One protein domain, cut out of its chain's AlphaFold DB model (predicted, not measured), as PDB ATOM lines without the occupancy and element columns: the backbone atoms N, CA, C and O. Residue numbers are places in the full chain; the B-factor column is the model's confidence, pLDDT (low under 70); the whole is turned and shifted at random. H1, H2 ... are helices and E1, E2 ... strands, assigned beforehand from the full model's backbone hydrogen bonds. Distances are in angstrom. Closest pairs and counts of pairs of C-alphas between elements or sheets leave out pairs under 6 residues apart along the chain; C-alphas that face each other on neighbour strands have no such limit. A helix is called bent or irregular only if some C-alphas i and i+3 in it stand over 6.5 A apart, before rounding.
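AT A GLANCE: This is residues 3 to 128 of the 233 residues of an uncharacterized protein of Sulfolobus sp. S-194 (UniProt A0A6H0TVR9). A strongly twisted wall of four strands has H2 packed over one face, and a long two-stranded hairpin, E3 and E4, reaches away from it as an arm. H1 packs crosswise on H2 with its residues 27 to 32 and only grazes the sheet. The 126 printed residues include two helices and six strands, in the order E1 H1 E2 E3 E4 E5 H2 E6; the class is mixed, and the large sheet, E2 E5 E1 E6, is antiparallel throughout. The whole is only just compact, close to loose, with a radius of gyration of the C-alphas of 16.6 A, and spans 54 by 36 by 18 A.

HOW THE PARTS SIT: In the sheet, E1, residues 3 to 11, is antiparallel to E5, residues 86 to 95 (N 6 to O 91, 2.9 A), and to E6, residues 118 to 127 (N 5 to O 125, 2.8 A). Edge strand E2, residues 48 to 50, is antiparallel to E5 (N 49 to O 90, 2.8 A). H2, residues 98 to 111, is on the sheet at a height of 7.0 A, along the strands at 24 degrees to E1 on the local plane; its closest C-alphas to E6 are Thr 110 and Val 118, 5.1 A. H1, residues 21 to 34, touches H2 about perpendicular, at 75 degrees, closest at the C-alphas of Gly 27 and Tyr 111, 4.6 A. E1, H1, E2 and E5, H2, E6 are split strand-helix-strand units, same-way strands with another between them, both crossovers right-handed. E3, residues 54 to 65, and E4, residues 70 to 81, form an antiparallel hairpin (N 57 to O 78, 2.8 A), apart from H2. Every O i to N i+4 pair is within hydrogen-bond range in H1, and 8 of 10 in H2.

IN THESE COORDINATES: E1 begins at C-alpha 3, (-48.998, 35.778, 21.983), and E6 ends at C-alpha 127, (-45.336, 32.489, 19.332). E3 measures 31.5 A, E4 34.1 A and E5 26.5 A; E5 bends by 52 degrees at residue 91, and E6 by 50 degrees at residue 123. H2 is irregular, with C-alphas 107 and 110 7.8 A apart.

THE WHOLE: The C-alphas of Val 68 and Asn 128 are the two farthest apart, 57.8 A. The printed part has no cut; the link from H1 to E2 is long, and its residues 44 to 45 pair antiparallel with 93 to 94 of E5. Residues 114 to 115 are under pLDDT 70.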
ATOM      1  N   VAL A   3     -48.977  36.847  20.978       97.50
ATOM      2  CA  VAL A   3     -48.998  35.778  21.983       97.50
ATOM      3  C   VAL A   3     -47.594  35.469  22.457       97.50
ATOM      4  O   VAL A   3     -46.693  35.222  21.660       97.50
ATOM      5  N   PHE A   4     -47.437  35.402  23.770       98.12
ATOM      6  CA  PHE A   4     -46.186  35.098  24.435       98.12
ATOM      7  C   PHE A   4     -46.351  33.842  25.283       98.12
ATOM      8  O   PHE A   4     -47.222  33.770  26.150       98.12
ATOM      9  N   ARG A   5     -45.502  32.836  25.066       97.94
ATOM     10  CA  ARG A   5     -45.338  31.732  26.018       97.94
ATOM     11  C   ARG A   5     -44.626  32.265  27.237       97.94
ATOM     12  O   ARG A   5     -43.528  32.790  27.109       97.94
ATOM     13  N   VAL A   6     -45.221  32.069  28.403       98.19
ATOM     14  CA  VAL A   6     -44.670  32.525  29.673       98.19
ATOM     15  C   VAL A   6     -44.390  31.312  30.542       98.19
ATOM     16  O   VAL A   6     -45.269  30.472  30.766       98.19
ATOM     17  N   LYS A   7     -43.164  31.228  31.056       97.69
ATOM     18  CA  LYS A   7     -42.798  30.284  32.107       97.69
ATOM     19  C   LYS A   7     -42.650  31.013  33.433       97.69
ATOM     20  O   LYS A   7     -41.935  32.007  33.528       97.69
ATOM     21  N   LEU A   8     -43.306  30.492  34.463       97.06
ATOM     22  CA  LEU A   8     -43.230  30.998  35.830       97.06
ATOM     23  C   LEU A   8     -42.596  29.946  36.737       97.06
ATOM     24  O   LEU A   8     -43.042  28.797  36.767       97.06
ATOM     25  N   ARG A   9     -41.590  30.336  37.517       96.00
ATOM     26  CA  ARG A   9     -41.072  29.541  38.636       96.00
ATOM     27  C   ARG A   9     -41.895  29.833  39.878       96.00
ATOM     28  O   ARG A   9     -41.885  30.953  40.368       96.00
ATOM     29  N   ALA A  10     -42.553  28.810  40.406       94.88
ATOM     30  CA  ALA A  10     -43.144  28.806  41.734       94.88
ATOM     31  C   ALA A  10     -42.101  28.295  42.737       94.88
ATOM     32  O   ALA A  10     -41.939  27.082  42.925       94.88
ATOM     33  N   TYR A  11     -41.358  29.213  43.356       91.56
ATOM     34  CA  TYR A  11     -40.407  28.871  44.411       91.56
ATOM     35  C   TYR A  11     -41.131  28.237  45.592       91.56
ATOM     36  O   TYR A  11     -42.255  28.618  45.917       91.56
ATOM     37  N   ASN A  12     -40.482  27.255  46.219       86.31
ATOM     38  CA  ASN A  12     -41.074  26.394  47.240       86.31
ATOM     39  C   ASN A  12     -42.174  25.456  46.705       86.31
ATOM     40  O   ASN A  12     -42.780  24.758  47.511       86.31
ATOM     41  N   GLY A  13     -42.398  25.371  45.389       89.94
ATOM     42  CA  GLY A  13     -43.407  24.510  44.763       89.94
ATOM     43  C   GLY A  13     -44.845  25.016  44.933       89.94
ATOM     44  O   GLY A  13     -45.088  26.081  45.502       89.94
ATOM     45  N   PHE A  14     -45.820  24.245  44.445       91.00
ATOM     46  CA  PHE A  14     -47.246  24.581  44.572       91.00
ATOM     47  C   PHE A  14     -48.125  23.329  44.623       91.00
ATOM     48  O   PHE A  14     -47.754  22.277  44.115       91.00
ATOM     49  N   ASN A  15     -49.294  23.409  45.252       88.94
ATOM     50  CA  ASN A  15     -50.159  22.245  45.486       88.94
ATOM     51  C   ASN A  15     -51.177  21.970  44.366       88.94
ATOM     52  O   ASN A  15     -51.844  20.937  44.401       88.94
ATOM     53  N   LYS A  16     -51.308  22.865  43.381       89.56
ATOM     54  CA  LYS A  16     -52.238  22.708  42.253       89.56
ATOM     55  C   LYS A  16     -51.504  22.336  40.974       89.56
ATOM     56  O   LYS A  16     -50.375  22.748  40.757       89.56
ATOM     57  N   GLU A  17     -52.156  21.599  40.090       92.50
ATOM     58  CA  GLU A  17     -51.585  21.291  38.771       92.50
ATOM     59  C   GLU A  17     -51.726  22.450  37.790       92.50
ATOM     60  O   GLU A  17     -50.880  22.639  36.919       92.50
ATOM     61  N   ILE A  18     -52.774  23.245  37.989       92.06
ATOM     62  CA  ILE A  18     -53.120  24.403  37.182       92.06
ATOM     63  C   ILE A  18     -53.048  25.634  38.081       92.06
ATOM     64  O   ILE A  18     -53.615  25.648  39.179       92.06
ATOM     65  N   LEU A  19     -52.348  26.658  37.607       92.19
ATOM     66  CA  LEU A  19     -52.416  28.020  38.108       92.19
ATOM     67  C   LEU A  19     -53.391  28.789  37.195       92.19
ATOM     68  O   LEU A  19     -53.045  29.070  36.046       92.19
ATOM     69  N   PRO A  20     -54.622  29.081  37.652       91.31
ATOM     70  CA  PRO A  20     -55.621  29.732  36.811       91.31
ATOM     71  C   PRO A  20     -55.212  31.151  36.408       91.31
ATOM     72  O   PRO A  20     -54.606  31.860  37.219       91.31
ATOM     73  N   SER A  21     -55.628  31.611  35.220       92.75
ATOM     74  CA  SER A  21     -55.427  33.011  34.792       92.75
ATOM     75  C   SER A  21     -55.977  34.006  35.815       92.75
ATOM     76  O   SER A  21     -55.360  35.026  36.099       92.75
ATOM     77  N   THR A  22     -57.099  33.666  36.449       90.38
ATOM     78  CA  THR A  22     -57.743  34.456  37.503       90.38
ATOM     79  C   THR A  22     -56.869  34.591  38.749       90.38
ATOM     80  O   THR A  22     -56.882  35.620  39.412       90.38
ATOM     81  N   THR A  23     -56.041  33.591  39.063       89.88
ATOM     82  CA  THR A  23     -55.096  33.678  40.188       89.88
ATOM     83  C   THR A  23     -53.913  34.585  39.851       89.88
ATOM     84  O   THR A  23     -53.484  35.359  40.705       89.88
ATOM     85  N   VAL A  24     -53.418  34.534  38.609       92.25
ATOM     86  CA  VAL A  24     -52.369  35.443  38.112       92.25
ATOM     87  C   VAL A  24     -52.879  36.885  38.101       92.25
ATOM     88  O   VAL A  24     -52.297  37.756  38.747       92.25
ATOM     89  N   ALA A  25     -54.018  37.117  37.448       92.25
ATOM     90  CA  ALA A  25     -54.665  38.419  37.351       92.25
ATOM     91  C   ALA A  25     -55.018  38.996  38.727       92.25
ATOM     92  O   ALA A  25     -54.798  40.182  38.979       92.25
ATOM     93  N   GLY A  26     -55.529  38.158  39.634       89.06
ATOM     94  CA  GLY A  26     -55.858  38.557  40.998       89.06
ATOM     95  C   GLY A  26     -54.618  39.019  41.758       89.06
ATOM     96  O   GLY A  26     -54.620  40.111  42.314       89.06
ATOM     97  N   GLY A  27     -53.528  38.246  41.712       88.94
ATOM     98  CA  GLY A  27     -52.266  38.627  42.353       88.94
ATOM     99  C   GLY A  27     -51.717  39.962  41.849       88.94
ATOM    100  O   GLY A  27     -51.370  40.828  42.651       88.94
ATOM    101  N   ILE A  28     -51.712  40.169  40.529       91.62
ATOM    102  CA  ILE A  28     -51.243  41.423  39.920       91.62
ATOM    103  C   ILE A  28     -52.132  42.604  40.328       91.62
ATOM    104  O   ILE A  28     -51.625  43.639  40.760       91.62
ATOM    105  N   THR A  29     -53.456  42.439  40.249       90.25
ATOM    106  CA  THR A  29     -54.418  43.488  40.630       90.25
ATOM    107  C   THR A  29     -54.287  43.840  42.113       90.25
ATOM    108  O   THR A  29     -54.298  45.016  42.472       90.25
ATOM    109  N   TYR A  30     -54.091  42.839  42.980       87.00
ATOM    110  CA  TYR A  30     -53.860  43.059  44.407       87.00
ATOM    111  C   TYR A  30     -52.573  43.820  44.684       87.00
ATOM    112  O   TYR A  30     -52.575  44.774  45.461       87.00
ATOM    113  N   GLY A  31     -51.481  43.420  44.030       88.38
ATOM    114  CA  GLY A  31     -50.209  44.120  44.119       88.38
ATOM    115  C   GLY A  31     -50.352  45.584  43.704       88.38
ATOM    116  O   GLY A  31     -49.890  46.469  44.422       88.38
ATOM    117  N   ALA A  32     -51.048  45.862  42.600       89.38
ATOM    118  CA  ALA A  32     -51.319  47.228  42.154       89.38
ATOM    119  C   ALA A  32     -52.148  48.023  43.179       89.38
ATOM    120  O   ALA A  32     -51.773  49.145  43.522       89.38
ATOM    121  N   TYR A  33     -53.208  47.421  43.729       87.19
ATOM    122  CA  TYR A  33     -54.049  48.028  44.765       87.19
ATOM    123  C   TYR A  33     -53.250  48.402  46.024       87.19
ATOM    124  O   TYR A  33     -53.307  49.547  46.472       87.19
ATOM    125  N   LEU A  34     -52.454  47.471  46.565       86.62
ATOM    126  CA  LEU A  34     -51.634  47.714  47.759       86.62
ATOM    127  C   LEU A  34     -50.613  48.837  47.550       86.62
ATOM    128  O   LEU A  34     -50.361  49.623  48.462       86.62
ATOM    129  N   ASN A  35     -50.046  48.919  46.346       87.94
ATOM    130  CA  ASN A  35     -49.075  49.947  45.983       87.94
ATOM    131  C   ASN A  35     -49.728  51.251  45.483       87.94
ATOM    132  O   ASN A  35     -49.010  52.171  45.102       87.94
ATOM    133  N   LYS A  36     -51.069  51.351  45.486       87.12
ATOM    134  CA  LYS A  36     -51.834  52.503  44.973       87.12
ATOM    135  C   LYS A  36     -51.451  52.890  43.538       87.12
ATOM    136  O   LYS A  36     -51.435  54.066  43.187       87.12
ATOM    137  N   HIS A  37     -51.113  51.901  42.715       87.94
ATOM    138  CA  HIS A  37     -50.785  52.117  41.313       87.94
ATOM    139  C   HIS A  37     -52.044  51.992  40.455       87.94
ATOM    140  O   HIS A  37     -52.676  50.934  40.427       87.94
ATOM    141  N   GLU A  38     -52.370  53.044  39.707       82.94
ATOM    142  CA  GLU A  38     -53.351  52.967  38.625       82.94
ATOM    143  C   GLU A  38     -52.704  52.279  37.424       82.94
ATOM    144  O   GLU A  38     -51.766  52.787  36.810       82.94
ATOM    145  N   LEU A  39     -53.148  51.056  37.148       85.31
ATOM    146  CA  LEU A  39     -52.528  50.197  36.156       85.31
ATOM    147  C   LEU A  39     -53.367  50.190  34.878       85.31
ATOM    148  O   LEU A  39     -54.495  49.717  34.878       85.31
ATOM    149  N   HIS A  40     -52.820  50.674  33.770       85.31
ATOM    150  CA  HIS A  40     -53.470  50.577  32.465       85.31
ATOM    151  C   HIS A  40     -52.763  49.501  31.650       85.31
ATOM    152  O   HIS A  40     -51.603  49.661  31.288       85.31
ATOM    153  N   THR A  41     -53.441  48.379  31.411       88.69
ATOM    154  CA  THR A  41     -52.872  47.253  30.668       88.69
ATOM    155  C   THR A  41     -53.906  46.604  29.761       88.69
ATOM    156  O   THR A  41     -55.090  46.533  30.100       88.69
ATOM    157  N   ASN A  42     -53.426  46.099  28.627       90.62
ATOM    158  CA  ASN A  42     -54.167  45.215  27.730       90.62
ATOM    159  C   ASN A  42     -53.673  43.765  27.827       90.62
ATOM    160  O   ASN A  42     -54.082  42.924  27.034       90.62
ATOM    161  N   VAL A  43     -52.796  43.454  28.784       96.69
ATOM    162  CA  VAL A  43     -52.273  42.100  28.970       96.69
ATOM    163  C   VAL A  43     -53.396  41.168  29.431       96.69
ATOM    164  O   VAL A  43     -54.109  41.473  30.383       96.69
ATOM    165  N   GLY A  44     -53.537  40.023  28.767       97.06
ATOM    166  CA  GLY A  44     -54.437  38.929  29.141       97.06
ATOM    167  C   GLY A  44     -53.654  37.648  29.410       97.06
ATOM    168  O   GLY A  44     -52.699  37.358  28.699       97.06
ATOM    169  N   PHE A  45     -54.041  36.859  30.411       97.50
ATOM    170  CA  PHE A  45     -53.394  35.586  30.744       97.50
ATOM    171  C   PHE A  45     -54.314  34.393  30.474       97.50
ATOM    172  O   PHE A  45     -55.516  34.446  30.731       97.50
ATOM    173  N   THR A  46     -53.738  33.280  30.020       96.88
ATOM    174  CA  THR A  46     -54.407  31.970  29.998       96.88
ATOM    175  C   THR A  46     -54.161  31.215  31.304       96.88
ATOM    176  O   THR A  46     -53.460  31.683  32.205       96.88
ATOM    177  N   ASN A  47     -54.717  30.009  31.422       95.19
ATOM    178  CA  ASN A  47     -54.285  29.087  32.469       95.19
ATOM    179  C   ASN A  47     -52.817  28.697  32.276       95.19
ATOM    180  O   ASN A  47     -52.315  28.641  31.154       95.19
ATOM    181  N   PHE A  48     -52.150  28.401  33.384       96.06
ATOM    182  CA  PHE A  48     -50.779  27.922  33.418       96.06
ATOM    183  C   PHE A  48     -50.753  26.500  33.972       96.06
ATOM    184  O   PHE A  48     -51.334  26.227  35.023       96.06
ATOM    185  N   TYR A  49     -50.037  25.602  33.310       96.00
ATOM    186  CA  TYR A  49     -49.960  24.189  33.675       96.00
ATOM    187  C   TYR A  49     -48.571  23.853  34.195       96.00
ATOM    188  O   TYR A  49     -47.560  24.322  33.662       96.00
ATOM    189  N   LYS A  50     -48.517  23.060  35.266       95.12
ATOM    190  CA  LYS A  50     -47.246  22.609  35.831       95.12
ATOM    191  C   LYS A  50     -46.451  21.798  34.808       95.12
ATOM    192  O   LYS A  50     -47.018  21.097  33.973       95.12
ATOM    193  N   SER A  51     -45.130  21.819  34.927       93.94
ATOM    194  CA  SER A  51     -44.265  21.021  34.067       93.94
ATOM    195  C   SER A  51     -44.491  19.517  34.268       93.94
ATOM    196  O   SER A  51     -44.747  19.041  35.383       93.94
ATOM    197  N   ASN A  52     -44.351  18.748  33.187       91.31
ATOM    198  CA  ASN A  52     -44.466  17.287  33.232       91.31
ATOM    199  C   ASN A  52     -43.325  16.642  34.032       91.31
ATOM    200  O   ASN A  52     -43.506  15.579  34.617       91.31
ATOM    201  N   ASN A  53     -42.175  17.314  34.137       93.00
ATOM    202  CA  ASN A  53     -41.038  16.863  34.935       93.00
ATOM    203  C   ASN A  53     -41.184  17.218  36.430       93.00
ATOM    204  O   ASN A  53     -40.266  17.754  37.052       93.00
ATOM    205  N   SER A  54     -42.354  16.946  37.007       93.31
ATOM    206  CA  SER A  54     -42.673  17.233  38.408       93.31
ATOM    207  C   SER A  54     -43.023  15.972  39.193       93.31
ATOM    208  O   SER A  54     -43.473  14.973  38.634       93.31
ATOM    209  N   TYR A  55     -42.820  16.017  40.508       93.06
ATOM    210  CA  TYR A  55     -43.220  14.966  41.441       93.06
ATOM    211  C   TYR A  55     -43.935  15.562  42.656       93.06
ATOM    212  O   TYR A  55     -43.819  16.757  42.940       93.06
ATOM    213  N   LYS A  56     -44.708  14.730  43.362       93.81
ATOM    214  CA  LYS A  56     -45.349  15.107  44.626       93.81
ATOM    215  C   LYS A  56     -44.332  14.973  45.754       93.81
ATOM    216  O   LYS A  56     -43.923  13.865  46.089       93.81
ATOM    217  N   LEU A  57     -43.949  16.094  46.350       89.88
ATOM    218  CA  LEU A  57     -43.205  16.130  47.599       89.88
ATOM    219  C   LEU A  57     -44.198  16.188  48.758       89.88
ATOM    220  O   LEU A  57     -44.937  17.166  48.906       89.88
ATOM    221  N   TYR A  58     -44.213  15.133  49.566       88.50
ATOM    222  CA  TYR A  58     -45.028  15.054  50.771       88.50
ATOM    223  C   TYR A  58     -44.295  15.723  51.932       88.50
ATOM    224  O   TYR A  58     -43.122  15.461  52.186       88.50
ATOM    225  N   LEU A  59     -45.000  16.609  52.623       83.06
ATOM    226  CA  LEU A  59     -44.528  17.352  53.776       83.06
ATOM    227  C   LEU A  59     -45.446  17.038  54.953       83.06
ATOM    228  O   LEU A  59     -46.661  17.261  54.874       83.06
ATOM    229  N   SER A  60     -44.854  16.563  56.046       81.69
ATOM    230  CA  SER A  60     -45.556  16.450  57.320       81.69
ATOM    231  C   SER A  60     -45.888  17.849  57.837       81.69
ATOM    232  O   SER A  60     -45.029  18.735  57.866       81.69
ATOM    233  N   ARG A  61     -47.148  18.066  58.206       80.81
ATOM    234  CA  ARG A  61     -47.619  19.284  58.867       80.81
ATOM    235  C   ARG A  61     -48.459  18.912  60.076       80.81
ATOM    236  O   ARG A  61     -49.029  17.831  60.141       80.81
ATOM    237  N   ILE A  62     -48.563  19.847  61.011       81.81
ATOM    238  CA  ILE A  62     -49.434  19.716  62.175       81.81
ATOM    239  C   ILE A  62     -50.692  20.532  61.902       81.81
ATOM    240  O   ILE A  62     -50.614  21.738  61.645       81.81
ATOM    241  N   LYS A  63     -51.856  19.881  61.919       80.62
ATOM    242  CA  LYS A  63     -53.147  20.569  61.906       80.62
ATOM    243  C   LYS A  63     -53.530  20.832  63.353       80.62
ATOM    244  O   LYS A  63     -53.649  19.901  64.140       80.62
ATOM    245  N   LEU A  64     -53.742  22.100  63.681       80.94
ATOM    246  CA  LEU A  64     -54.281  22.499  64.976       80.94
ATOM    247  C   LEU A  64     -55.804  22.535  64.873       80.94
ATOM    248  O   LEU A  64     -56.360  23.391  64.176       80.94
ATOM    249  N   ASN A  65     -56.482  21.607  65.541       80.69
ATOM    250  CA  ASN A  65     -57.931  21.637  65.647       80.69
ATOM    251  C   ASN A  65     -58.328  22.456  66.879       80.69
ATOM    252  O   ASN A  65     -58.356  21.958  68.000       80.69
ATOM    253  N   ARG A  66     -58.641  23.736  66.656       80.50
ATOM    254  CA  ARG A  66     -58.991  24.674  67.735       80.50
ATOM    255  C   ARG A  66     -60.294  24.323  68.457       80.50
ATOM    256  O   ARG A  66     -60.474  24.766  69.581       80.50
ATOM    257  N   THR A  67     -61.185  23.554  67.831       85.75
ATOM    258  CA  THR A  67     -62.479  23.189  68.426       85.75
ATOM    259  C   THR A  67     -62.332  22.098  69.482       85.75
ATOM    260  O   THR A  67     -63.022  22.143  70.491       85.75
ATOM    261  N   VAL A  68     -61.429  21.138  69.263       89.25
ATOM    262  CA  VAL A  68     -61.170  20.023  70.200       89.25
ATOM    263  C   VAL A  68     -59.860  20.187  70.978       89.25
ATOM    264  O   VAL A  68     -59.572  19.389  71.855       89.25
ATOM    265  N   ASN A  69     -59.084  21.237  70.689       84.75
ATOM    266  CA  ASN A  69     -57.770  21.503  71.279       84.75
ATOM    267  C   ASN A  69     -56.757  20.355  71.085       84.75
ATOM    268  O   ASN A  69     -55.971  20.043  71.976       84.75
ATOM    269  N   GLU A  70     -56.762  19.743  69.898       87.31
ATOM    270  CA  GLU A  70     -55.860  18.643  69.537       87.31
ATOM    271  C   GLU A  70     -54.963  19.015  68.353       87.31
ATOM    272  O   GLU A  70     -55.301  19.855  67.504       87.31
ATOM    273  N   SER A  71     -53.806  18.359  68.291       83.69
ATOM    274  CA  SER A  71     -52.861  18.454  67.185       83.69
ATOM    275  C   SER A  71     -52.705  17.099  66.513       83.69
ATOM    276  O   SER A  71     -52.249  16.148  67.144       83.69
ATOM    277  N   GLU A  72     -53.013  17.033  65.223       82.56
ATOM    278  CA  GLU A  72     -52.871  15.806  64.440       82.56
ATOM    279  C   GLU A  72     -51.846  16.012  63.319       82.56
ATOM    280  O   GLU A  72     -51.891  17.038  62.618       82.56
ATOM    281  N   PRO A  73     -50.910  15.065  63.118       83.31
ATOM    282  CA  PRO A  73     -50.060  15.085  61.943       83.31
ATOM    283  C   PRO A  73     -50.912  14.815  60.701       83.31
ATOM    284  O   PRO A  73     -51.732  13.899  60.668       83.31
ATOM    285  N   PHE A  74     -50.691  15.587  59.644       83.06
ATOM    286  CA  PHE A  74     -51.262  15.311  58.334       83.06
ATOM    287  C   PHE A  74     -50.216  15.496  57.244       83.06
ATOM    288  O   PHE A  74     -49.331  16.354  57.321       83.06
ATOM    289  N   TYR A  75     -50.342  14.702  56.187       81.62
ATOM    290  CA  TYR A  75     -49.524  14.871  54.999       81.62
ATOM    291  C   TYR A  75     -50.147  15.934  54.102       81.62
ATOM    292  O   TYR A  75     -51.240  15.768  53.559       81.62
ATOM    293  N   SER A  76     -49.426  17.034  53.927       85.81
ATOM    294  CA  SER A  76     -49.654  17.948  52.811       85.81
ATOM    295  C   SER A  76     -48.730  17.556  51.666       85.81
ATOM    296  O   SER A  76     -47.643  17.037  51.904       85.81
ATOM    297  N   PHE A  77     -49.125  17.800  50.423       89.12
ATOM    298  CA  PHE A  77     -48.214  17.643  49.296       89.12
ATOM    299  C   PHE A  77     -48.080  18.948  48.531       89.12
ATOM    300  O   PHE A  77     -48.968  19.805  48.534       89.12
ATOM    301  N   LYS A  78     -46.956  19.063  47.839       91.31
ATOM    302  CA  LYS A  78     -46.724  20.072  46.818       91.31
ATOM    303  C   LYS A  78     -46.033  19.437  45.625       91.31
ATOM    304  O   LYS A  78     -45.278  18.481  45.777       91.31
ATOM    305  N   TYR A  79     -46.289  19.969  44.446       93.75
ATOM    306  CA  TYR A  79     -45.530  19.651  43.255       93.75
ATOM    307  C   TYR A  79     -44.239  20.470  43.237       93.75
ATOM    308  O   TYR A  79     -44.240  21.663  43.549       93.75
ATOM    309  N   VAL A  80     -43.154  19.811  42.854       94.56
ATOM    310  CA  VAL A  80     -41.825  20.387  42.606       94.56
ATOM    311  C   VAL A  80     -41.221  19.699  41.388       94.56
ATOM    312  O   VAL A  80     -41.536  18.537  41.107       94.56
ATOM    313  N   ASN A  81     -40.392  20.416  40.635       95.00
ATOM    314  CA  ASN A  81     -39.641  19.826  39.536       95.00
ATOM    315  C   ASN A  81     -38.589  18.847  40.087       95.00
ATOM    316  O   ASN A  81     -38.050  19.047  41.176       95.00
ATOM    317  N   LYS A  82     -38.303  17.761  39.360       91.75
ATOM    318  CA  LYS A  82     -37.288  16.782  39.791       91.75
ATOM    319  C   LYS A  82     -35.911  17.448  39.893       91.75
ATOM    320  O   LYS A  82     -35.471  18.058  38.927       91.75
ATOM    321  N   GLY A  83     -35.247  17.285  41.040       89.06
ATOM    322  CA  GLY A  83     -33.927  17.874  41.310       89.06
ATOM    323  C   GLY A  83     -33.954  19.349  41.716       89.06
ATOM    324  O   GLY A  83     -32.895  19.935  41.896       89.06
ATOM    325  N   GLU A  84     -35.139  19.940  41.882       91.94
ATOM    326  CA  GLU A  84     -35.307  21.377  42.094       91.94
ATOM    327  C   GLU A  84     -36.126  21.685  43.355       91.94
ATOM    328  O   GLU A  84     -36.904  20.866  43.847       91.94
ATOM    329  N   TYR A  85     -36.013  22.925  43.839       87.50
ATOM    330  CA  TYR A  85     -36.824  23.457  44.948       87.50
ATOM    331  C   TYR A  85     -37.999  24.337  44.485       87.50
ATOM    332  O   TYR A  85     -38.661  24.998  45.293       87.50
ATOM    333  N   TYR A  86     -38.267  24.359  43.182       94.00
ATOM    334  CA  TYR A  86     -39.346  25.121  42.563       94.00
ATOM    335  C   TYR A  86     -40.155  24.241  41.609       94.00
ATOM    336  O   TYR A  86     -39.756  23.134  41.247       94.00
ATOM    337  N   LEU A  87     -41.319  24.736  41.205       95.69
ATOM    338  CA  LEU A  87     -42.169  24.136  40.182       95.69
ATOM    339  C   LEU A  87     -42.261  25.099  39.001       95.69
ATOM    340  O   LEU A  87     -42.518  26.282  39.204       95.69
ATOM    341  N   ILE A  88     -42.063  24.611  37.778       97.25
ATOM    342  CA  ILE A  88     -42.269  25.438  36.581       97.25
ATOM    343  C   ILE A  88     -43.721  25.319  36.134       97.25
ATOM    344  O   ILE A  88     -44.228  24.212  35.960       97.25
ATOM    345  N   TYR A  89     -44.347  26.460  35.887       97.19
ATOM    346  CA  TYR A  89     -45.622  26.601  35.204       97.19
ATOM    347  C   TYR A  89     -45.404  27.159  33.807       97.19
ATOM    348  O   TYR A  89     -44.620  28.087  33.643       97.19
ATOM    349  N   THR A  90     -46.101  26.624  32.809       97.81
ATOM    350  CA  THR A  90     -46.114  27.166  31.443       97.81
ATOM    351  C   THR A  90     -47.540  27.534  31.059       97.81
ATOM    352  O   THR A  90     -48.457  26.735  31.240       97.81
ATOM    353  N   GLY A  91     -47.718  28.739  30.540       97.25
ATOM    354  CA  GLY A  91     -48.981  29.242  30.011       97.25
ATOM    355  C   GLY A  91     -48.717  30.282  28.930       97.25
ATOM    356  O   GLY A  91     -47.582  30.419  28.455       97.25
ATOM    357  N   TYR A  92     -49.754  31.020  28.553       98.06
ATOM    358  CA  TYR A  92     -49.667  32.082  27.564       98.06
ATOM    359  C   TYR A  92     -50.137  33.415  28.143       98.06
ATOM    360  O   TYR A  92     -51.035  33.476  28.987       98.06
ATOM    361  N   ALA A  93     -49.517  34.484  27.663       98.00
ATOM    362  CA  ALA A  93     -49.995  35.845  27.807       98.00
ATOM    363  C   ALA A  93     -50.267  36.422  26.417       98.00
ATOM    364  O   ALA A  93     -49.555  36.116  25.460       98.00
ATOM    365  N   ILE A  94     -51.288  37.257  26.311       97.25
ATOM    366  CA  ILE A  94     -51.593  38.037  25.119       97.25
ATOM    367  C   ILE A  94     -51.325  39.502  25.445       97.25
ATOM    368  O   ILE A  94     -51.742  39.981  26.498       97.25
ATOM    369  N   ALA A  95     -50.586  40.203  24.596       97.06
ATOM    370  CA  ALA A  95     -50.216  41.599  24.833       97.06
ATOM    371  C   ALA A  95     -49.787  42.276  23.531       97.06
ATOM    372  O   ALA A  95     -49.558  41.602  22.526       97.06
ATOM    373  N   ASP A  96     -49.658  43.599  23.532       95.44
ATOM    374  CA  ASP A  96     -49.137  44.319  22.367       95.44
ATOM    375  C   ASP A  96     -47.607  44.240  22.295       95.44
ATOM    376  O   ASP A  96     -47.052  44.092  21.202       95.44
ATOM    377  N   LYS A  97     -46.930  44.260  23.451       96.19
ATOM    378  CA  LYS A  97     -45.473  44.126  23.568       96.19
ATOM    379  C   LYS A  97     -45.085  43.077  24.607       96.19
ATOM    380  O   LYS A  97     -45.803  42.843  25.574       96.19
ATOM    381  N   GLU A  98     -43.917  42.469  24.407       96.62
ATOM    382  CA  GLU A  98     -43.341  41.508  25.355       96.62
ATOM    383  C   GLU A  98     -43.020  42.174  26.702       96.62
ATOM    384  O   GLU A  98     -43.337  41.625  27.760       96.62
ATOM    385  N   ASP A  99     -42.471  43.393  26.655       96.88
ATOM    386  CA  ASP A  99     -42.081  44.170  27.836       96.88
ATOM    387  C   ASP A  99     -43.257  44.430  28.786       96.88
ATOM    388  O   ASP A  99     -43.090  44.336  29.999       96.88
ATOM    389  N   ASP A 100     -44.470  44.633  28.258       95.88
ATOM    390  CA  ASP A 100     -45.671  44.840  29.078       95.88
ATOM    391  C   ASP A 100     -45.938  43.628  29.989       95.88
ATOM    392  O   ASP A 100     -46.340  43.764  31.147       95.88
ATOM    393  N   VAL A 101     -45.693  42.415  29.480       97.31
ATOM    394  CA  VAL A 101     -45.853  41.169  30.242       97.31
ATOM    395  C   VAL A 101     -44.722  41.021  31.260       97.31
ATOM    396  O   VAL A 101     -44.970  40.666  32.418       97.31
ATOM    397  N   ILE A 102     -43.485  41.303  30.841       97.25
ATOM    398  CA  ILE A 102     -42.294  41.219  31.693       97.25
ATOM    399  C   ILE A 102     -42.430  42.154  32.894       97.25
ATOM    400  O   ILE A 102     -42.236  41.717  34.032       97.25
ATOM    401  N   ASP A 103     -42.785  43.413  32.654       95.69
ATOM    402  CA  ASP A 103     -42.862  44.448  33.680       95.69
ATOM    403  C   ASP A 103     -43.946  44.134  34.710       95.69
ATOM    404  O   ASP A 103     -43.704  44.252  35.916       95.69
ATOM    405  N   LEU A 104     -45.109  43.639  34.273       95.31
ATOM    406  CA  LEU A 104     -46.168  43.215  35.191       95.31
ATOM    407  C   LEU A 104     -45.728  42.064  36.090       95.31
ATOM    408  O   LEU A 104     -45.924  42.125  37.308       95.31
ATOM    409  N   ILE A 105     -45.130  41.019  35.516       95.56
ATOM    410  CA  ILE A 105     -44.730  39.838  36.287       95.56
ATOM    411  C   ILE A 105     -43.548  40.169  37.199       95.56
ATOM    412  O   ILE A 105     -43.534  39.733  38.348       95.56
ATOM    413  N   LYS A 106     -42.569  40.961  36.749       94.62
ATOM    414  CA  LYS A 106     -41.453  41.385  37.607       94.62
ATOM    415  C   LYS A 106     -41.932  42.239  38.774       94.62
ATOM    416  O   LYS A 106     -41.464  42.048  39.893       94.62
ATOM    417  N   LYS A 107     -42.866  43.161  38.526       94.12
ATOM    418  CA  LYS A 107     -43.351  44.097  39.545       94.12
ATOM    419  C   LYS A 107     -44.309  43.447  40.542       94.12
ATOM    420  O   LYS A 107     -44.260  43.783  41.721       94.12
ATOM    421  N   TYR A 108     -45.167  42.531  40.090       92.62
ATOM    422  CA  TYR A 108     -46.246  41.986  40.922       92.62
ATOM    423  C   TYR A 108     -46.264  40.460  41.062       92.62
ATOM    424  O   TYR A 108     -47.136  39.924  41.747       92.62
ATOM    425  N   GLY A 109     -45.313  39.737  40.468       88.94
ATOM    426  CA  GLY A 109     -45.272  38.271  40.486       88.94
ATOM    427  C   GLY A 109     -45.250  37.669  41.891       88.94
ATOM    428  O   GLY A 109     -45.860  36.628  42.136       88.94
ATOM    429  N   THR A 110     -44.658  38.375  42.856       88.69
ATOM    430  CA  THR A 110     -44.625  37.979  44.272       88.69
ATOM    431  C   THR A 110     -46.000  37.956  44.942       88.69
ATOM    432  O   THR A 110     -46.157  37.302  45.968       88.69
ATOM    433  N   TYR A 111     -46.992  38.657  44.384       88.81
ATOM    434  CA  TYR A 111     -48.371  38.678  44.884       88.81
ATOM    435  C   TYR A 111     -49.248  37.586  44.252       88.81
ATOM    436  O   TYR A 111     -50.392  37.399  44.670       88.81
ATOM    437  N   ILE A 112     -48.742  36.857  43.252       88.25
ATOM    438  CA  ILE A 112     -49.453  35.729  42.643       88.25
ATOM    439  C   ILE A 112     -49.450  34.549  43.622       88.25
ATOM    440  O   ILE A 112     -48.417  34.167  44.161       88.25
ATOM    441  N   GLY A 113     -50.610  33.919  43.823       73.62
ATOM    442  CA  GLY A 113     -50.721  32.697  44.621       73.62
ATOM    443  C   GLY A 113     -50.969  32.936  46.112       73.62
ATOM    444  O   GLY A 113     -51.977  33.533  46.482       73.62
ATOM    445  N   ASN A 114     -50.136  32.356  46.982       69.75
ATOM    446  CA  ASN A 114     -50.329  32.370  48.437       69.75
ATOM    447  C   ASN A 114     -49.033  32.748  49.172       69.75
ATOM    448  O   ASN A 114     -47.961  32.738  48.582       69.75
ATOM    449  N   TRP A 115     -49.115  33.019  50.478       66.06
ATOM    450  CA  TRP A 115     -47.981  33.503  51.285       66.06
ATOM    451  C   TRP A 115     -46.765  32.561  51.365       66.06
ATOM    452  O   TRP A 115     -45.720  32.969  51.855       66.06
ATOM    453  N   ASN A 116     -46.879  31.311  50.906       74.69
ATOM    454  CA  ASN A 116     -45.808  30.315  50.985       74.69
ATOM    455  C   ASN A 116     -45.151  30.004  49.631       74.69
ATOM    456  O   ASN A 116     -44.213  29.202  49.599       74.69
ATOM    457  N   THR A 117     -45.637  30.591  48.535       84.88
ATOM    458  CA  THR A 117     -45.139  30.351  47.176       84.88
ATOM    459  C   THR A 117     -44.936  31.681  46.471       84.88
ATOM    460  O   THR A 117     -45.879  32.453  46.325       84.88
ATOM    461  N   VAL A 118     -43.720  31.920  45.986       87.75
ATOM    462  CA  VAL A 118     -43.380  33.126  45.226       87.75
ATOM    463  C   VAL A 118     -43.269  32.763  43.753       87.75
ATOM    464  O   VAL A 118     -42.532  31.838  43.406       87.75
ATOM    465  N   PHE A 119     -43.984  33.491  42.896       92.88
ATOM    466  CA  PHE A 119     -43.897  33.322  41.451       92.88
ATOM    467  C   PHE A 119     -42.940  34.346  40.850       92.88
ATOM    468  O   PHE A 119     -43.026  35.540  41.127       92.88
ATOM    469  N   VAL A 120     -42.029  33.866  40.008       93.88
ATOM    470  CA  VAL A 120     -41.044  34.690  39.301       93.88
ATOM    471  C   VAL A 120     -41.031  34.297  37.832       93.88
ATOM    472  O   VAL A 120     -41.184  33.119  37.499       93.88
ATOM    473  N   LEU A 121     -40.842  35.280  36.953       96.69
ATOM    474  CA  LEU A 121     -40.649  35.035  35.529       96.69
ATOM    475  C   LEU A 121     -39.375  34.210  35.301       96.69
ATOM    476  O   LEU A 121     -38.293  34.602  35.729       96.69
ATOM    477  N   ASP A 122     -39.514  33.076  34.622       96.44
ATOM    478  CA  ASP A 122     -38.393  32.245  34.179       96.44
ATOM    479  C   ASP A 122     -37.950  32.632  32.772       96.44
ATOM    480  O   ASP A 122     -36.788  32.939  32.533       96.44
ATOM    481  N   SER A 123     -38.900  32.610  31.842       97.25
ATOM    482  CA  SER A 123     -38.671  32.927  30.441       97.25
ATOM    483  C   SER A 123     -39.973  33.351  29.776       97.25
ATOM    484  O   SER A 123     -41.070  32.973  30.205       97.25
ATOM    485  N   ILE A 124     -39.832  34.141  28.721       98.19
ATOM    486  CA  ILE A 124     -40.911  34.568  27.843       98.19
ATOM    487  C   ILE A 124     -40.438  34.441  26.391       98.19
ATOM    488  O   ILE A 124     -39.248  34.573  26.115       98.19
ATOM    489  N   SER A 125     -41.344  34.087  25.484       97.12
ATOM    490  CA  SER A 125     -41.038  33.996  24.053       97.12
ATOM    491  C   SER A 125     -42.295  34.184  23.210       97.12
ATOM    492  O   SER A 125     -43.303  33.521  23.477       97.12
ATOM    493  N   GLU A 126     -42.228  35.017  22.174       97.19
ATOM    494  CA  GLU A 126     -43.309  35.191  21.195       97.19
ATOM    495  C   GLU A 126     -43.601  33.884  20.428       97.19
ATOM    496  O   GLU A 126     -42.692  33.114  20.095       97.19
ATOM    497  N   ILE A 127     -44.880  33.614  20.157       95.19
ATOM    498  CA  ILE A 127     -45.336  32.489  19.332       95.19
ATOM    499  C   ILE A 127     -46.196  33.010  18.191       95.19
ATOM    500  O   ILE A 127     -47.180  33.707  18.417       95.19
ATOM    501  N   ASN A 128     -45.876  32.545  16.983       89.31
ATOM    502  CA  ASN A 128     -46.588  32.925  15.764       89.31
ATOM    503  C   ASN A 128     -47.525  31.827  15.232       89.31
ATOM    504  O   ASN A 128     -48.526  32.134  14.598       89.31
TER     505      ASN A 128